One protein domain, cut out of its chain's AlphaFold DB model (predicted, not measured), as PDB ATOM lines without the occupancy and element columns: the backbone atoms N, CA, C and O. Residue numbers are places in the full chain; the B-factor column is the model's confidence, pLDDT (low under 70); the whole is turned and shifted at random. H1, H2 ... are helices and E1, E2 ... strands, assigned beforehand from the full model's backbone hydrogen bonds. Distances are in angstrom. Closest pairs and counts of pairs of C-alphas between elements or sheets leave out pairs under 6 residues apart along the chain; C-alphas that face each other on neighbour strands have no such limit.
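AT A GLANCE: This is residues 6 to 138 of the 197 residues of an uncharacterized protein of Fistulina hepatica ATCC 64428 (UniProt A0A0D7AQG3). One twisted sheet of seven strands makes the body, with E4 and E5 in its middle, the short helix H1 packed across it at the E2 and E3 end, and two still shorter helices, H2 and H3, in the chain that returns from E4 to E5. H2 only grazes the sheet, and H3 is just off it. The printed part has 133 residues with three named helices and seven named strands, along the chain E1 H1 E2 E3 E4 H2 H3 E5 E6 E7, and the sheet's order is E1 E2 E3 E4 E5 E7 E6, mixed. The class is mixed, helices and strands, though under half of the residues are in named elements. The whole is compact, with a radius of gyration of the C-alphas of 15.0 A and spans of 42 by 35 by 27 A.

IN THESE COORDINATES: Start at the longest strand, E4, residues 56 to 64: find C-alpha 56 at (336.176, 204.937, 273.608) and go 26.1 A to C-alpha 64 at (343.505, 182.860, 261.709). Beside it are E3, residues 41 to 46, 16.8 A long, and E5, residues 96 to 102, 19.2 A long. Farther toward one edge come E2, residues 28 to 31, 9.7 A, and E1, residues 6 to 8, 6.6 A, which begins at C-alpha 6 at (348.125, 191.826, 277.202). Toward the other edge come E7, residues 124 to 130, 19.1 A, and E6, residues 109 to 113, 11.7 A. Of the helices, H1 takes residues 17 to 25, 12.1 A, H2 residues 76 to 80, 6.8 A, and H3 residues 84 to 87, 5.3 A.

HOW THE PARTS SIT: Look first at E4 and E5, parallel at 13 degrees, where N 60 and O 97 are 2.8 A apart, within hydrogen-bond range. E5 and E7 are parallel at 14 degrees, with N 98 and O 125 at 2.9 A. E7 and the edge strand E6 form a hairpin, antiparallel at 161 degrees, with N 113 and O 126 at 2.8 A. On the other side of E4, E2, E3 and E4 make a meander, each strand the antiparallel neighbour of the one before; N 43 and O 59 are 2.8 A apart, and N 30 and O 42 are 2.9 A apart. E1, the other edge strand, is parallel to E2 at 40 degrees, with N 7 and O 29 at 2.8 A. E1, H1, E2 and E4, H2 H3, E5 are strand-helix-strand units, two parallel neighbour strands with helices between, each with a right-handed crossover. H1 is on the sheet at a height of 7.5 A, over E3, and runs across the strands, at 71 degrees to E3 on the local plane; their closest C-alphas, Leu 24 and Pro 44, are 6.5 A apart. H2 only grazes the sheet with residues 76 to 79; its closest C-alphas to E5 are Phe 79 and Arg 98, 7.2 A. H3 is only just not on the sheet, with 4 pairs of C-alphas within 10 A. Every O i to N i+4 pair is within hydrogen-bond range in H1 and H2, and H3 is too short for such a pair.

THE WHOLE: The two C-alphas farthest apart are those of Thr 49 and Gly 69, 44.5 A. The printed part has no cut, and the link from E4 to H2, 11 residues, is long. Look for low confidence, pLDDT under 70, at residues 10 to 14, 33 to 37, 66 to 71 and 116 to 120; the mean of the printed part is 81.6.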
ATOM      1  N   PHE A   6     349.354 192.564 277.500       84.38
ATOM      2  CA  PHE A   6     348.125 191.826 277.202       84.38
ATOM      3  C   PHE A   6     347.687 191.016 278.422       84.38
ATOM      4  O   PHE A   6     348.516 190.417 279.107       84.38
ATOM      5  N   VAL A   7     346.381 190.960 278.666       79.69
ATOM      6  CA  VAL A   7     345.770 190.109 279.692       79.69
ATOM      7  C   VAL A   7     344.827 189.131 279.011       79.69
ATOM      8  O   VAL A   7     343.907 189.539 278.304       79.69
ATOM      9  N   LYS A   8     345.043 187.833 279.228       82.38
ATOM     10  CA  LYS A   8     344.126 186.791 278.760       82.38
ATOM     11  C   LYS A   8     342.960 186.657 279.735       82.38
ATOM     12  O   LYS A   8     343.186 186.398 280.914       82.38
ATOM     13  N   ARG A   9     341.729 186.820 279.246       78.69
ATOM     14  CA  ARG A   9     340.517 186.544 280.027       78.69
ATOM     15  C   ARG A   9     340.260 185.043 280.116       78.69
ATOM     16  O   ARG A   9     340.524 184.303 279.166       78.69
ATOM     17  N   GLY A  10     339.765 184.622 281.278       67.31
ATOM     18  CA  GLY A  10     339.332 183.248 281.545       67.31
ATOM     19  C   GLY A  10     337.856 182.985 281.247       67.31
ATOM     20  O   GLY A  10     337.460 181.832 281.183       67.31
ATOM     21  N   GLU A  11     337.063 184.036 281.044       67.50
ATOM     22  CA  GLU A  11     335.610 183.961 280.857       67.50
ATOM     23  C   GLU A  11     335.237 184.295 279.412       67.50
ATOM     24  O   GLU A  11     335.795 185.231 278.828       67.50
ATOM     25  N   GLU A  12     334.312 183.517 278.841       63.41
ATOM     26  CA  GLU A  12     333.904 183.605 277.430       63.41
ATOM     27  C   GLU A  12     332.966 184.780 277.132       63.41
ATOM     28  O   GLU A  12     332.909 185.208 275.985       63.41
ATOM     29  N   ASP A  13     332.339 185.366 278.154       67.19
ATOM     30  CA  ASP A  13     331.364 186.456 278.034       67.19
ATOM     31  C   ASP A  13     331.754 187.690 278.862       67.19
ATOM     32  O   ASP A  13     332.769 187.710 279.563       67.19
ATOM     33  N   GLY A  14     330.981 188.774 278.751       68.75
ATOM     34  CA  GLY A  14     331.137 189.958 279.606       68.75
ATOM     35  C   GLY A  14     332.330 190.854 279.258       68.75
ATOM     36  O   GLY A  14     332.927 191.454 280.148       68.75
ATOM     37  N   LEU A  15     332.711 190.944 277.977       77.50
ATOM     38  CA  LEU A  15     333.655 191.972 277.512       77.50
ATOM     39  C   LEU A  15     332.929 193.309 277.273       77.50
ATOM     40  O   LEU A  15     333.066 193.915 276.214       77.50
ATOM     41  N   ASP A  16     332.149 193.740 278.258       80.12
ATOM     42  CA  ASP A  16     331.374 194.974 278.192       80.12
ATOM     43  C   ASP A  16     332.241 196.215 278.434       80.12
ATOM     44  O   ASP A  16     333.456 196.150 278.684       80.12
ATOM     45  N   PHE A  17     331.609 197.384 278.358       81.38
ATOM     46  CA  PHE A  17     332.296 198.647 278.582       81.38
ATOM     47  C   PHE A  17     332.941 198.738 279.975       81.38
ATOM     48  O   PHE A  17     334.043 199.278 280.098       81.38
ATOM     49  N   ALA A  18     332.305 198.199 281.020       82.12
ATOM     50  CA  ALA A  18     332.848 198.230 282.377       82.12
ATOM     51  C   ALA A  18     334.123 197.377 282.485       82.12
ATOM     52  O   ALA A  18     335.130 197.818 283.047       82.12
ATOM     53  N   CYS A  19     334.119 196.195 281.869       81.12
ATOM     54  CA  CYS A  19     335.286 195.330 281.752       81.12
ATOM     55  C   CYS A  19     336.434 196.039 281.011       81.12
ATOM     56  O   CYS A  19     337.588 196.054 281.452       81.12
ATOM     57  N   ILE A  20     336.105 196.705 279.906       81.44
ATOM     58  CA  ILE A  20     337.058 197.419 279.054       81.44
ATOM     59  C   ILE A  20     337.638 198.658 279.734       81.44
ATOM     60  O   ILE A  20     338.836 198.920 279.601       81.44
ATOM     61  N   LEU A  21     336.846 199.364 280.540       81.50
ATOM     62  CA  LEU A  21     337.332 200.425 281.415       81.50
ATOM     63  C   LEU A  21     338.383 199.893 282.400       81.50
ATOM     64  O   LEU A  21     339.418 200.533 282.594       81.50
ATOM     65  N   GLY A  22     338.166 198.702 282.965       80.69
ATOM     66  CA  GLY A  22     339.152 198.027 283.810       80.69
ATOM     67  C   GLY A  22     340.478 197.769 283.086       80.69
ATOM     68  O   GLY A  22     341.551 198.042 283.630       80.69
ATOM     69  N   PHE A  23     340.432 197.306 281.833       83.06
ATOM     70  CA  PHE A  23     341.641 197.118 281.023       83.06
ATOM     71  C   PHE A  23     342.316 198.438 280.646       83.06
ATOM     72  O   PHE A  23     343.540 198.531 280.743       83.06
ATOM     73  N   LEU A  24     341.551 199.477 280.302       80.62
ATOM     74  CA  LEU A  24     342.084 200.821 280.052       80.62
ATOM     75  C   LEU A  24     342.791 201.391 281.284       80.62
ATOM     76  O   LEU A  24     343.910 201.882 281.164       80.62
ATOM     77  N   ALA A  25     342.191 201.273 282.471       79.50
ATOM     78  CA  ALA A  25     342.796 201.724 283.725       79.50
ATOM     79  C   ALA A  25     344.122 201.003 284.022       79.50
ATOM     80  O   ALA A  25     345.053 201.592 284.566       79.50
ATOM     81  N   ARG A  26     344.233 199.735 283.613       75.88
ATOM     82  CA  ARG A  26     345.468 198.943 283.702       75.88
ATOM     83  C   ARG A  26     346.436 199.172 282.544       75.88
ATOM     84  O   ARG A  26     347.524 198.602 282.557       75.88
ATOM     85  N   ASN A  27     346.056 199.969 281.550       78.69
ATOM     86  CA  ASN A  27     346.775 200.127 280.294       78.69
ATOM     87  C   ASN A  27     347.048 198.781 279.581       78.69
ATOM     88  O   ASN A  27     348.137 198.527 279.060       78.69
ATOM     89  N   ALA A  28     346.054 197.897 279.589       81.31
ATOM     90  CA  ALA A  28     346.131 196.536 279.082       81.31
ATOM     91  C   ALA A  28     345.296 196.359 277.808       81.31
ATOM     92  O   ALA A  28     344.204 196.909 277.677       81.31
ATOM     93  N   ALA A  29     345.800 195.550 276.883       87.88
ATOM     94  CA  ALA A  29     344.998 194.946 275.828       87.88
ATOM     95  C   ALA A  29     344.416 193.614 276.321       87.88
ATOM     96  O   ALA A  29     344.983 192.973 277.212       87.88
ATOM     97  N   VAL A  30     343.308 193.174 275.730       85.56
ATOM     98  CA  VAL A  30     342.655 191.922 276.110       85.56
ATOM     99  C   VAL A  30     342.907 190.833 275.074       85.56
ATOM    100  O   VAL A  30     342.808 191.058 273.867       85.56
ATOM    101  N   MET A  31     343.205 189.635 275.558       87.25
ATOM    102  CA  MET A  31     343.123 188.398 274.791       87.25
ATOM    103  C   MET A  31     341.895 187.619 275.252       87.25
ATOM    104  O   MET A  31     341.727 187.368 276.447       87.25
ATOM    105  N   CYS A  32     341.059 187.218 274.305       79.94
ATOM    106  CA  CYS A  32     339.860 186.436 274.574       79.94
ATOM    107  C   CYS A  32     340.207 184.954 274.812       79.94
ATOM    108  O   CYS A  32     341.251 184.473 274.342       79.94
ATOM    109  N   PRO A  33     339.359 184.203 275.535       68.12
ATOM    110  CA  PRO A  33     339.495 182.755 275.629       68.12
ATOM    111  C   PRO A  33     339.326 182.089 274.257       68.12
ATOM    112  O   PRO A  33     338.827 182.677 273.296       68.12
ATOM    113  N   LYS A  34     339.781 180.835 274.148       63.22
ATOM    114  CA  LYS A  34     339.866 180.124 272.862       63.22
ATOM    115  C   LYS A  34     338.512 179.869 272.192       63.22
ATOM    116  O   LYS A  34     338.510 179.662 270.980       63.22
ATOM    117  N   SER A  35     337.409 179.870 272.939       56.78
ATOM    118  CA  SER A  35     336.069 179.617 272.394       56.78
ATOM    119  C   SER A  35     335.224 180.873 272.217       56.78
ATOM    120  O   SER A  35     334.100 180.739 271.741       56.78
ATOM    121  N   GLN A  36     335.740 182.076 272.517       64.94
ATOM    122  CA  GLN A  36     334.937 183.283 272.340       64.94
ATOM    123  C   GLN A  36     334.620 183.488 270.846       64.94
ATOM    124  O   GLN A  36     335.545 183.577 270.024       64.94
ATOM    125  N   PRO A  37     333.333 183.535 270.460       64.12
ATOM    126  CA  PRO A  37     332.953 183.749 269.075       64.12
ATOM    127  C   PRO A  37     333.442 185.114 268.580       64.12
ATOM    128  O   PRO A  37     333.407 186.114 269.289       64.12
ATOM    129  N   GLY A  38     333.904 185.167 267.332       75.94
ATOM    130  CA  GLY A  38     334.137 186.434 266.638       75.94
ATOM    131  C   GLY A  38     335.545 187.010 266.742       75.94
ATOM    132  O   GLY A  38     336.117 187.334 265.702       75.94
ATOM    133  N   ILE A  39     336.141 187.094 267.935       85.81
ATOM    134  CA  ILE A  39     337.425 187.790 268.161       85.81
ATOM    135  C   ILE A  39     338.437 186.949 268.948       85.81
ATOM    136  O   ILE A  39     338.083 186.088 269.744       85.81
ATOM    137  N   ASN A  40     339.731 187.216 268.749       88.06
ATOM    138  CA  ASN A  40     340.799 186.677 269.600       88.06
ATOM    139  C   ASN A  40     341.317 187.697 270.617       88.06
ATOM    140  O   ASN A  40     342.009 187.321 271.562       88.06
ATOM    141  N   GLY A  41     340.982 188.972 270.439       89.75
ATOM    142  CA  GLY A  41     341.295 190.015 271.395       89.75
ATOM    143  C   GLY A  41     340.788 191.380 270.959       89.75
ATOM    144  O   GLY A  41     340.289 191.568 269.845       89.75
ATOM    145  N   ALA A  42     340.945 192.331 271.869       89.44
ATOM    146  CA  ALA A  42     340.563 193.720 271.689       89.44
ATOM    147  C   ALA A  42     341.602 194.643 272.331       89.44
ATOM    148  O   ALA A  42     342.160 194.348 273.389       89.44
ATOM    149  N   ILE A  43     341.850 195.781 271.692       90.12
ATOM    150  CA  ILE A  43     342.671 196.862 272.227       90.12
ATOM    151  C   ILE A  43     341.750 198.071 272.383       90.12
ATOM    152  O   ILE A  43     341.304 198.630 271.374       90.12
ATOM    153  N   PRO A  44     341.419 198.463 273.621       87.06
ATOM    154  CA  PRO A  44     340.601 199.635 273.836       87.06
ATOM    155  C   PRO A  44     341.422 200.902 273.607       87.06
ATOM    156  O   PRO A  44     342.603 200.991 273.946       87.06
ATOM    157  N   MET A  45     340.786 201.895 273.003       85.44
ATOM    158  CA  MET A  45     341.398 203.160 272.620       85.44
ATOM    159  C   MET A  45     340.540 204.300 273.142       85.44
ATOM    160  O   MET A  45     339.325 204.184 273.219       85.44
ATOM    161  N   VAL A  46     341.159 205.426 273.474       83.69
ATOM    162  CA  VAL A  46     340.448 206.603 273.982       83.69
ATOM    163  C   VAL A  46     340.860 207.806 273.157       83.69
ATOM    164  O   VAL A  46     342.055 208.026 272.932       83.69
ATOM    165  N   SER A  47     339.870 208.572 272.710       79.81
ATOM    166  CA  SER A  47     340.074 209.856 272.049       79.81
ATOM    167  C   SER A  47     339.952 210.993 273.061       79.81
ATOM    168  O   SER A  47     338.877 211.240 273.603       79.81
ATOM    169  N   GLY A  48     341.040 211.734 273.273       79.81
ATOM    170  CA  GLY A  48     341.102 212.833 274.240       79.81
ATOM    171  C   GLY A  48     341.575 212.384 275.624       79.81
ATOM    172  O   GLY A  48     342.334 211.425 275.750       79.81
ATOM    173  N   THR A  49     341.163 213.114 276.660       80.44
ATOM    174  CA  THR A  49     341.649 212.947 278.044       80.44
ATOM    175  C   THR A  49     340.647 212.267 278.979       80.44
ATOM    176  O   THR A  49     340.972 212.026 280.138       80.44
ATOM    177  N   MET A  50     339.441 211.952 278.499       80.94
ATOM    178  CA  MET A  50     338.373 211.346 279.296       80.94
ATOM    179  C   MET A  50     337.986 209.980 278.742       80.94
ATOM    180  O   MET A  50     337.845 209.818 277.530       80.94
ATOM    181  N   ILE A  51     337.753 209.020 279.637       79.06
ATOM    182  CA  ILE A  51     337.221 207.704 279.282       79.06
ATOM    183  C   ILE A  51     335.701 207.770 279.390       79.06
ATOM    184  O   ILE A  51     335.139 207.738 280.480       79.06
ATOM    185  N   LEU A  52     335.048 207.918 278.242       81.00
ATOM    186  CA  LEU A  52     333.594 207.949 278.099       81.00
ATOM    187  C   LEU A  52     333.194 206.921 277.046       81.00
ATOM    188  O   LEU A  52     333.975 206.672 276.125       81.00
ATOM    189  N   HIS A  53     331.981 206.374 277.133       77.75
ATOM    190  CA  HIS A  53     331.468 205.432 276.130       77.75
ATOM    191  C   HIS A  53     331.572 206.022 274.711       77.75
ATOM    192  O   HIS A  53     332.182 205.442 273.820       77.75
ATOM    193  N   THR A  54     331.164 207.283 274.562       81.25
ATOM    194  CA  THR A  54     331.180 208.054 273.305       81.25
ATOM    195  C   THR A  54     332.567 208.528 272.848       81.25
ATOM    196  O   THR A  54     332.702 209.207 271.828       81.25
ATOM    197  N   LYS A  55     333.624 208.228 273.614       83.06
ATOM    198  CA  LYS A  55     335.027 208.581 273.309       83.06
ATOM    199  C   LYS A  55     335.958 207.372 273.309       83.06
ATOM    200  O   LYS A  55     337.157 207.534 273.065       83.06
ATOM    201  N   THR A  56     335.418 206.183 273.560       83.69
ATOM    202  CA  THR A  56     336.176 204.937 273.608       83.69
ATOM    203  C   THR A  56     335.996 204.197 272.292       83.69
ATOM    204  O   THR A  56     334.897 203.791 271.939       83.69
ATOM    205  N   GLY A  57     337.088 204.050 271.550       86.12
ATOM    206  CA  GLY A  57     337.146 203.223 270.353       86.12
ATOM    207  C   GLY A  57     337.625 201.814 270.677       86.12
ATOM    208  O   GLY A  57     338.287 201.575 271.689       86.12
ATOM    209  N   LEU A  58     337.347 200.881 269.771       88.50
ATOM    210  CA  LEU A  58     337.801 199.500 269.875       88.50
ATOM    211  C   LEU A  58     338.601 199.120 268.636       88.50
ATOM    212  O   LEU A  58     338.172 199.352 267.508       88.50
ATOM    213  N   PHE A  59     339.764 198.516 268.859       91.94
ATOM    214  CA  PHE A  59     340.478 197.761 267.842       91.94
ATOM    215  C   PHE A  59     340.249 196.285 268.144       91.94
ATOM    216  O   PHE A  59     340.811 195.738 269.091       91.94
ATOM    217  N   LEU A  60     339.385 195.650 267.368       91.94
ATOM    218  CA  LEU A  60     339.072 194.234 267.483       91.94
ATOM    219  C   LEU A  60     339.940 193.456 266.509       91.94
ATOM    220  O   LEU A  60     340.089 193.849 265.350       91.94
ATOM    221  N   PHE A  61     340.478 192.324 266.947       92.94
ATOM    222  CA  PHE A  61     341.238 191.476 266.047       92.94
ATOM    223  C   PHE A  61     340.920 190.001 266.189       92.94
ATOM    224  O   PHE A  61     340.657 189.472 267.271       92.94
ATOM    225  N   ARG A  62     341.008 189.323 265.051       90.88
ATOM    226  CA  ARG A  62     340.936 187.875 264.939       90.88
ATOM    227  C   ARG A  62     342.195 187.377 264.252       90.88
ATOM    228  O   ARG A  62     342.622 187.936 263.251       90.88
ATOM    229  N   VAL A  63     342.782 186.317 264.780       89.19
ATOM    230  CA  VAL A  63     343.963 185.652 264.243       89.19
ATOM    231  C   VAL A  63     343.538 184.298 263.697       89.19
ATOM    232  O   VAL A  63     343.181 183.391 264.445       89.19
ATOM    233  N   LYS A  64     343.611 184.150 262.378       85.81
ATOM    234  CA  LYS A  64     343.505 182.860 261.709       85.81
ATOM    235  C   LYS A  64     344.893 182.336 261.433       85.81
ATOM    236  O   LYS A  64     345.698 182.971 260.750       85.81
ATOM    237  N   LYS A  65     345.159 181.172 262.000       78.44
ATOM    238  CA  LYS A  65     346.414 180.477 261.784       78.44
ATOM    239  C   LYS A  65     346.278 179.514 260.625       78.44
ATOM    240  O   LYS A  65     347.216 179.434 259.875       78.44
ATOM    241  N   ASP A  66     345.131 178.883 260.416       69.31
ATOM    242  CA  ASP A  66     344.970 177.807 259.433       69.31
ATOM    243  C   ASP A  66     345.365 178.184 257.989       69.31
ATOM    244  O   ASP A  66     345.215 179.322 257.528       69.31
ATOM    245  N   ASN A  67     345.934 177.201 257.283       65.19
ATOM    246  CA  ASN A  67     346.397 177.317 255.901       65.19
ATOM    247  C   ASN A  67     345.203 177.190 254.942       65.19
ATOM    248  O   ASN A  67     345.039 176.177 254.263       65.19
ATOM    249  N   ASP A  68     344.369 178.225 254.902       58.72
ATOM    250  CA  ASP A  68     343.067 178.247 254.213       58.72
ATOM    251  C   ASP A  68     343.168 178.360 252.675       58.72
ATOM    252  O   ASP A  68     342.302 178.920 252.002       58.72
ATOM    253  N   GLY A  69     344.250 177.857 252.080       57.78
ATOM    254  CA  GLY A  69     344.552 178.028 250.661       57.78
ATOM    255  C   GLY A  69     345.179 179.390 250.343       57.78
ATOM    256  O   GLY A  69     345.699 180.092 251.208       57.78
ATOM    257  N   TYR A  70     345.215 179.750 249.059       59.53
ATOM    258  CA  TYR A  70     345.829 180.980 248.535       59.53
ATOM    259  C   TYR A  70     345.067 182.267 248.965       59.53
ATOM    260  O   TYR A  70     344.577 183.008 248.114       59.53
ATOM    261  N   SER A  71     344.945 182.545 250.268       65.81
ATOM    262  CA  SER A  71     343.987 183.481 250.892       65.81
ATOM    263  C   SER A  71     344.327 184.984 250.782       65.81
ATOM    264  O   SER A  71     344.284 185.736 251.758       65.81
ATOM    265  N   ALA A  72     344.625 185.473 249.576       83.00
ATOM    266  CA  ALA A  72     344.748 186.917 249.321       83.00
ATOM    267  C   ALA A  72     343.394 187.660 249.360       83.00
ATOM    268  O   ALA A  72     343.366 188.892 249.460       83.00
ATOM    269  N   SER A  73     342.288 186.924 249.228       88.50
ATOM    270  CA  SER A  73     340.924 187.456 249.205       88.50
ATOM    271  C   SER A  73     340.325 187.484 250.616       88.50
ATOM    272  O   SER A  73     340.395 186.460 251.296       88.50
ATOM    273  N   PRO A  74     339.723 188.606 251.055       89.38
ATOM    274  CA  PRO A  74     339.083 188.693 252.363       89.38
ATOM    275  C   PRO A  74     337.858 187.784 252.487       89.38
ATOM    276  O   PRO A  74     336.997 187.785 251.607       89.38
ATOM    277  N   ASP A  75     337.741 187.073 253.608       87.25
ATOM    278  CA  ASP A  75     336.501 186.394 253.994       87.25
ATOM    279  C   ASP A  75     335.632 187.344 254.831       87.25
ATOM    280  O   ASP A  75     335.834 187.525 256.033       87.25
ATOM    281  N   VAL A  76     334.661 187.970 254.165       86.94
ATOM    282  CA  VAL A  76     333.771 188.984 254.753       86.94
ATOM    283  C   VAL A  76     332.926 188.414 255.899       86.94
ATOM    284  O   VAL A  76     332.598 189.137 256.839       86.94
ATOM    285  N   LYS A  77     332.625 187.108 255.889       85.75
ATOM    286  CA  LYS A  77     331.801 186.476 256.933       85.75
ATOM    287  C   LYS A  77     332.473 186.523 258.302       85.75
ATOM    288  O   LYS A  77     331.789 186.578 259.317       85.75
ATOM    289  N   LEU A  78     333.806 186.543 258.346       87.06
ATOM    290  CA  LEU A  78     334.540 186.644 259.606       87.06
ATOM    291  C   LEU A  78     334.330 188.002 260.276       87.06
ATOM    292  O   LEU A  78     334.177 188.050 261.494       87.06
ATOM    293  N   PHE A  79     334.251 189.082 259.500       88.50
ATOM    294  CA  PHE A  79     333.986 190.417 260.037       88.50
ATOM    295  C   PHE A  79     332.559 190.550 260.572       88.50
ATOM    296  O   PHE A  79     332.361 191.200 261.594       88.50
ATOM    297  N   ALA A  80     331.583 189.871 259.960       85.31
ATOM    298  CA  ALA A  80     330.208 189.836 260.468       85.31
ATOM    299  C   ALA A  80     330.114 189.234 261.882       85.31
ATOM    300  O   ALA A  80     329.250 189.620 262.657       85.31
ATOM    301  N   THR A  81     331.033 188.330 262.245       85.00
ATOM    302  CA  THR A  81     331.101 187.764 263.606       85.00
ATOM    303  C   THR A  81     331.827 188.658 264.615       85.00
ATOM    304  O   THR A  81     331.806 188.372 265.803       85.00
ATOM    305  N   MET A  82     332.489 189.727 264.164       88.50
ATOM    306  CA  MET A  82     333.193 190.694 265.011       88.50
ATOM    307  C   MET A  82     332.273 191.887 265.311       88.50
ATOM    308  O   MET A  82     332.580 193.021 264.933       88.50
ATOM    309  N   ASP A  83     331.119 191.618 265.923       85.50
ATOM    310  CA  ASP A  83     330.118 192.633 266.271       85.50
ATOM    311  C   ASP A  83     330.354 193.158 267.699       85.50
ATOM    312  O   ASP A  83     330.174 192.402 268.655       85.50
ATOM    313  N   PRO A  84     330.723 194.435 267.890       82.88
ATOM    314  CA  PRO A  84     330.950 194.988 269.216       82.88
ATOM    315  C   PRO A  84     329.707 194.969 270.114       82.88
ATOM    316  O   PRO A  84     329.841 194.858 271.332       82.88
ATOM    317  N   ARG A  85     328.498 195.001 269.540       82.56
ATOM    318  CA  ARG A  85     327.247 194.921 270.310       82.56
ATOM    319  C   ARG A  85     327.096 193.582 271.016       82.56
ATOM    320  O   ARG A  85     326.635 193.545 272.150       82.56
ATOM    321  N   SER A  86     327.574 192.500 270.395       78.12
ATOM    322  CA  SER A  86     327.599 191.169 271.020       78.12
ATOM    323  C   SER A  86     328.487 191.101 272.271       78.12
ATOM    324  O   SER A  86     328.344 190.185 273.073       78.12
ATOM    325  N   PHE A  87     329.357 192.094 272.474       72.12
ATOM    326  CA  PHE A  87     330.185 192.225 273.671       72.12
ATOM    327  C   PHE A  87     329.630 193.243 274.679       72.12
ATOM    328  O   PHE A  87     330.256 193.444 275.706       72.12
ATOM    329  N   GLY A  88     328.470 193.868 274.435       73.56
ATOM    330  CA  GLY A  88     327.864 194.842 275.355       73.56
ATOM    331  C   GLY A  88     328.199 196.307 275.058       73.56
ATOM    332  O   GLY A  88     328.116 197.148 275.949       73.56
ATOM    333  N   PHE A  89     328.594 196.625 273.819       77.81
ATOM    334  CA  PHE A  89     328.769 198.007 273.360       77.81
ATOM    335  C   PHE A  89     327.570 198.458 272.528       77.81
ATOM    336  O   PHE A  89     327.493 198.176 271.333       77.81
ATOM    337  N   GLU A  90     326.637 199.165 273.158       73.44
ATOM    338  CA  GLU A  90     325.373 199.561 272.526       73.44
ATOM    339  C   GLU A  90     325.511 200.871 271.723       73.44
ATOM    340  O   GLU A  90     325.073 200.936 270.572       73.44
ATOM    341  N   ASP A  91     326.241 201.857 272.268       72.19
ATOM    342  CA  ASP A  91     326.410 203.203 271.693       72.19
ATOM    343  C   ASP A  91     327.816 203.441 271.102       72.19
ATOM    344  O   ASP A  91     328.711 204.014 271.737       72.19
ATOM    345  N   LEU A  92     328.036 202.986 269.868       73.75
ATOM    346  CA  LEU A  92     329.320 203.105 269.161       73.75
ATOM    347  C   LEU A  92     329.406 204.394 268.328       73.75
ATOM    348  O   LEU A  92     329.448 204.360 267.096       73.75
ATOM    349  N   ASP A  93     329.476 205.536 269.010       78.69
ATOM    350  CA  ASP A  93     329.704 206.840 268.361       78.69
ATOM    351  C   ASP A  93     331.124 206.968 267.785       78.69
ATOM    352  O   ASP A  93     331.388 207.772 266.886       78.69
ATOM    353  N   VAL A  94     332.062 206.178 268.314       82.06
ATOM    354  CA  VAL A  94     333.444 206.114 267.837       82.06
ATOM    355  C   VAL A  94     333.590 204.948 266.861       82.06
ATOM    356  O   VAL A  94     333.159 203.837 267.174       82.06
ATOM    357  N   PRO A  95     334.247 205.148 265.704       85.69
ATOM    358  CA  PRO A  95     334.497 204.061 264.772       85.69
ATOM    359  C   PRO A  95     335.277 202.896 265.388       85.69
ATOM    360  O   PRO A  95     336.245 203.091 266.129       85.69
ATOM    361  N   VAL A  96     334.898 201.680 265.006       88.56
ATOM    362  CA  VAL A  96     335.576 200.443 265.405       88.56
ATOM    363  C   VAL A  96     336.534 200.002 264.307       88.56
ATOM    364  O   VAL A  96     336.173 199.936 263.136       88.56
ATOM    365  N   ILE A  97     337.765 199.663 264.668       92.12
ATOM    366  CA  ILE A  97     338.718 199.052 263.738       92.12
ATOM    367  C   ILE A  97     338.628 197.543 263.919       92.12
ATOM    368  O   ILE A  97     338.763 197.051 265.037       92.12
ATOM    369  N   ARG A  98     338.410 196.796 262.836       93.62
ATOM    370  CA  ARG A  98     338.377 195.330 262.866       93.62
ATOM    371  C   ARG A  98     339.454 194.789 261.952       93.62
ATOM    372  O   ARG A  98     339.521 195.148 260.780       93.62
ATOM    373  N   VAL A  99     340.296 193.908 262.475       94.69
ATOM    374  CA  VAL A  99     341.377 193.306 261.693       94.69
ATOM    375  C   VAL A  99     341.307 191.793 261.755       94.69
ATOM    376  O   VAL A  99     341.319 191.201 262.834       94.69
ATOM    377  N   VAL A 100     341.294 191.150 260.589       93.00
ATOM    378  CA  VAL A 100     341.530 189.709 260.493       93.00
ATOM    379  C   VAL A 100     342.962 189.479 260.033       93.00
ATOM    380  O   VAL A 100     343.332 189.772 258.896       93.00
ATOM    381  N   PHE A 101     343.762 188.921 260.933       92.81
ATOM    382  CA  PHE A 101     345.114 188.449 260.683       92.81
ATOM    383  C   PHE A 101     345.069 186.991 260.206       92.81
ATOM    384  O   PHE A 101     345.074 186.070 261.018       92.81
ATOM    385  N   SER A 102     345.019 186.764 258.893       91.69
ATOM    386  CA  SER A 102     345.128 185.433 258.271       91.69
ATOM    387  C   SER A 102     346.601 185.053 258.097       91.69
ATOM    388  O   SER A 102     347.156 185.051 256.999       91.69
ATOM    389  N   LEU A 103     347.275 184.775 259.214       89.69
ATOM    390  CA  LEU A 103     348.726 184.572 259.252       89.69
ATOM    391  C   LEU A 103     349.179 183.336 258.461       89.69
ATOM    392  O   LEU A 103     350.263 183.360 257.881       89.69
ATOM    393  N   GLY A 104     348.345 182.293 258.390       84.94
ATOM    394  CA  GLY A 104     348.597 181.086 257.588       84.94
ATOM    395  C   GLY A 104     348.393 181.244 256.082       84.94
ATOM    396  O   GLY A 104     348.617 180.294 255.333       84.94
ATOM    397  N   GLY A 105     347.964 182.422 255.620       87.44
ATOM    398  CA  GLY A 105     347.729 182.674 254.206       87.44
ATOM    399  C   GLY A 105     348.997 182.547 253.362       87.44
ATOM    400  O   GLY A 105     350.028 183.145 253.656       87.44
ATOM    401  N   ARG A 106     348.927 181.795 252.256       86.44
ATOM    402  CA  ARG A 106     350.093 181.590 251.369       86.44
ATOM    403  C   ARG A 106     350.436 182.801 250.505       86.44
ATOM    404  O   ARG A 106     351.528 182.865 249.948       86.44
ATOM    405  N   ARG A 107     349.487 183.722 250.319       89.81
ATOM    406  CA  ARG A 107     349.659 184.920 249.492       89.81
ATOM    407  C   ARG A 107     349.572 186.164 250.372       89.81
ATOM    408  O   ARG A 107     348.479 186.442 250.861       89.81
ATOM    409  N   PRO A 108     350.678 186.912 250.529       92.00
ATOM    410  CA  PRO A 108     350.671 188.196 251.208       92.00
ATOM    411  C   PRO A 108     349.620 189.143 250.631       92.00
ATOM    412  O   PRO A 108     349.579 189.367 249.420       92.00
ATOM    413  N   ALA A 109     348.763 189.695 251.485       93.44
ATOM    414  CA  ALA A 109     347.808 190.722 251.095       93.44
ATOM    415  C   ALA A 109     347.421 191.594 252.289       93.44
ATOM    416  O   ALA A 109     347.015 191.081 253.328       93.44
ATOM    417  N   LEU A 110     347.468 192.911 252.103       94.88
ATOM    418  CA  LEU A 110     346.875 193.882 253.013       94.88
ATOM    419  C   LEU A 110     345.759 194.609 252.267       94.88
ATOM    420  O   LEU A 110     346.007 195.233 251.234       94.88
ATOM    421  N   ARG A 111     344.519 194.482 252.740       93.69
ATOM    422  CA  ARG A 111     343.344 195.047 252.071       93.69
ATOM    423  C   ARG A 111     342.429 195.720 253.074       93.69
ATOM    424  O   ARG A 111     342.125 195.142 254.111       93.69
ATOM    425  N   VAL A 112     341.934 196.897 252.713       93.19
ATOM    426  CA  VAL A 112     340.749 197.474 253.350       93.19
ATOM    427  C   VAL A 112     339.532 196.805 252.723       93.19
ATOM    428  O   VAL A 112     339.432 196.733 251.496       93.19
ATOM    429  N   VAL A 113     338.645 196.267 253.550       89.25
ATOM    430  CA  VAL A 113     337.419 195.605 253.105       89.25
ATOM    431  C   VAL A 113     336.317 196.660 253.048       89.25
ATOM    432  O   VAL A 113     335.976 197.226 254.089       89.25
ATOM    433  N   PRO A 114     335.759 196.954 251.859       79.25
ATOM    434  CA  PRO A 114     334.668 197.908 251.743       79.25
ATOM    435  C   PRO A 114     333.483 197.436 252.583       79.25
ATOM    436  O   PRO A 114     333.023 196.304 252.426       79.25
ATOM    437  N   GLN A 115     332.998 198.301 253.465       71.56
ATOM    438  CA  GLN A 115     331.757 198.061 254.184       71.56
ATOM    439  C   GLN A 115     330.592 198.595 253.361       71.56
ATOM    440  O   GLN A 115     330.600 199.749 252.933       71.56
ATOM    441  N   TRP A 116     329.570 197.766 253.200       57.66
ATOM    442  CA  TRP A 116     328.226 198.216 252.869       57.66
ATOM    443  C   TRP A 116     327.489 198.259 254.202       57.66
ATOM    444  O   TRP A 116     326.823 197.301 254.575       57.66
ATOM    445  N   SER A 117     327.742 199.290 255.009       53.34
ATOM    446  CA  SER A 117     327.065 199.410 256.299       53.34
ATOM    447  C   SER A 117     325.561 199.510 256.059       53.34
ATOM    448  O   SER A 117     325.124 200.404 255.329       53.34
ATOM    449  N   GLU A 118     324.771 198.643 256.691       53.06
ATOM    450  CA  GLU A 118     323.348 198.928 256.844       53.06
ATOM    451  C   GLU A 118     323.192 200.216 257.678       53.06
ATOM    452  O   GLU A 118     323.935 200.410 258.653       53.06
ATOM    453  N   PRO A 119     322.283 201.134 257.305       46.47
ATOM    454  CA  PRO A 119     322.035 202.345 258.081       46.47
ATOM    455  C   PRO A 119     321.719 202.003 259.550       46.47
ATOM    456  O   PRO A 119     320.792 201.246 259.817       46.47
ATOM    457  N   GLY A 120     322.477 202.557 260.507       56.06
ATOM    458  CA  GLY A 120     322.237 202.380 261.953       56.06
ATOM    459  C   GLY A 120     323.043 201.275 262.666       56.06
ATOM    460  O   GLY A 120     322.835 201.046 263.859       56.06
ATOM    461  N   GLY A 121     323.970 200.595 261.979       72.56
ATOM    462  CA  GLY A 121     324.878 199.600 262.575       72.56
ATOM    463  C   GLY A 121     325.941 200.224 263.488       72.56
ATOM    464  O   GLY A 121     325.775 200.300 264.692       72.56
ATOM    465  N   PHE A 122     327.063 200.652 262.928       81.94
ATOM    466  CA  PHE A 122     328.113 201.476 263.546       81.94
ATOM    467  C   PHE A 122     329.153 201.734 262.453       81.94
ATOM    468  O   PHE A 122     329.174 201.037 261.433       81.94
ATOM    469  N   THR A 123     330.036 202.715 262.632       85.81
ATOM    470  CA  THR A 123     331.127 202.916 261.667       85.81
ATOM    471  C   THR A 123     332.242 201.914 261.943       85.81
ATOM    472  O   THR A 123     332.742 201.849 263.065       85.81
ATOM    473  N   SER A 124     332.664 201.155 260.928       88.81
ATOM    474  CA  SER A 124     333.796 200.233 261.046       88.81
ATOM    475  C   SER A 124     334.826 200.387 259.932       88.81
ATOM    476  O   SER A 124     334.494 200.695 258.788       88.81
ATOM    477  N   TYR A 125     336.088 200.158 260.289       91.56
ATOM    478  CA  TYR A 125     337.212 200.054 259.367       91.56
ATOM    479  C   TYR A 125     337.731 198.622 259.375       91.56
ATOM    480  O   TYR A 125     338.411 198.206 260.316       91.56
ATOM    481  N   ASP A 126     337.423 197.889 258.313       93.25
ATOM    482  CA  ASP A 126     337.757 196.475 258.207       93.25
ATOM    483  C   ASP A 126     339.034 196.268 257.411       93.25
ATOM    484  O   ASP A 126     339.171 196.736 256.278       93.25
ATOM    485  N   ILE A 127     339.975 195.541 258.002       95.06
ATOM    486  CA  ILE A 127     341.288 195.290 257.420       95.06
ATOM    487  C   ILE A 127     341.540 193.786 257.385       95.06
ATOM    488  O   ILE A 127     341.496 193.086 258.395       95.06
ATOM    489  N   TRP A 128     341.850 193.288 256.197       94.06
ATOM    490  CA  TRP A 128     342.326 191.934 255.973       94.06
ATOM    491  C   TRP A 128     343.843 191.948 255.811       94.06
ATOM    492  O   TRP A 128     344.362 192.587 254.894       94.06
ATOM    493  N   ALA A 129     344.541 191.229 256.683       94.62
ATOM    494  CA  ALA A 129     345.989 191.087 256.663       94.62
ATOM    495  C   ALA A 129     346.342 189.599 256.543       94.62
ATOM    496  O   ALA A 129     346.273 188.852 257.518       94.62
ATOM    497  N   SER A 130     346.686 189.162 255.335       93.12
ATOM    498  CA  SER A 130     346.977 187.766 255.009       93.12
ATOM    499  C   SER A 130     348.446 187.538 254.724       93.12
ATOM    500  O   SER A 130     349.077 188.331 254.032       93.12
ATOM    501  N   GLY A 131     348.959 186.420 255.220       90.38
ATOM    502  CA  GLY A 131     350.315 185.956 254.997       90.38
ATOM    503  C   GLY A 131     351.347 186.646 255.877       90.38
ATOM    504  O   GLY A 131     351.479 187.870 255.922       90.38
ATOM    505  N   LEU A 132     352.132 185.822 256.564       89.62
ATOM    506  CA  LEU A 132     353.213 186.272 257.426       89.62
ATOM    507  C   LEU A 132     354.460 186.609 256.594       89.62
ATOM    508  O   LEU A 132     355.319 185.764 256.339       89.62
ATOM    509  N   SER A 133     354.525 187.854 256.123       90.25
ATOM    510  CA  SER A 133     355.628 188.371 255.308       90.25
ATOM    511  C   SER A 133     355.839 189.866 255.526       90.25
ATOM    512  O   SER A 133     354.953 190.562 256.023       90.25
ATOM    513  N   GLU A 134     356.985 190.382 255.082       92.94
ATOM    514  CA  GLU A 134     357.314 191.808 255.194       92.94
ATOM    515  C   GLU A 134     356.391 192.747 254.408       92.94
ATOM    516  O   GLU A 134     356.296 193.927 254.742       92.94
ATOM    517  N   GLN A 135     355.701 192.223 253.387       92.06
ATOM    518  CA  GLN A 135     354.761 192.984 252.563       92.06
ATOM    519  C   GLN A 135     353.509 193.384 253.350       92.06
ATOM    520  O   GLN A 135     352.828 194.339 252.986       92.06
ATOM    521  N   VAL A 136     353.207 192.652 254.426       92.81
ATOM    522  CA  VAL A 136     352.036 192.879 255.284       92.81
ATOM    523  C   VAL A 136     352.466 193.305 256.684       92.81
ATOM    524  O   VAL A 136     351.906 194.243 257.243       92.81
ATOM    525  N   PHE A 137     353.504 192.672 257.232       91.94
ATOM    526  CA  PHE A 137     354.025 192.945 258.565       91.94
ATOM    527  C   PHE A 137     355.489 193.346 258.482       91.94
ATOM    528  O   PHE A 137     356.372 192.499 258.359       91.94
ATOM    529  N   ARG A 138     355.784 194.641 258.626       90.75
ATOM    530  CA  ARG A 138     357.164 195.140 258.527       90.75
ATOM    531  C   ARG A 138     358.124 194.483 259.527       90.75
ATOM    532  O   ARG A 138     359.299 194.331 259.216       90.75
TER     533      ARG A 138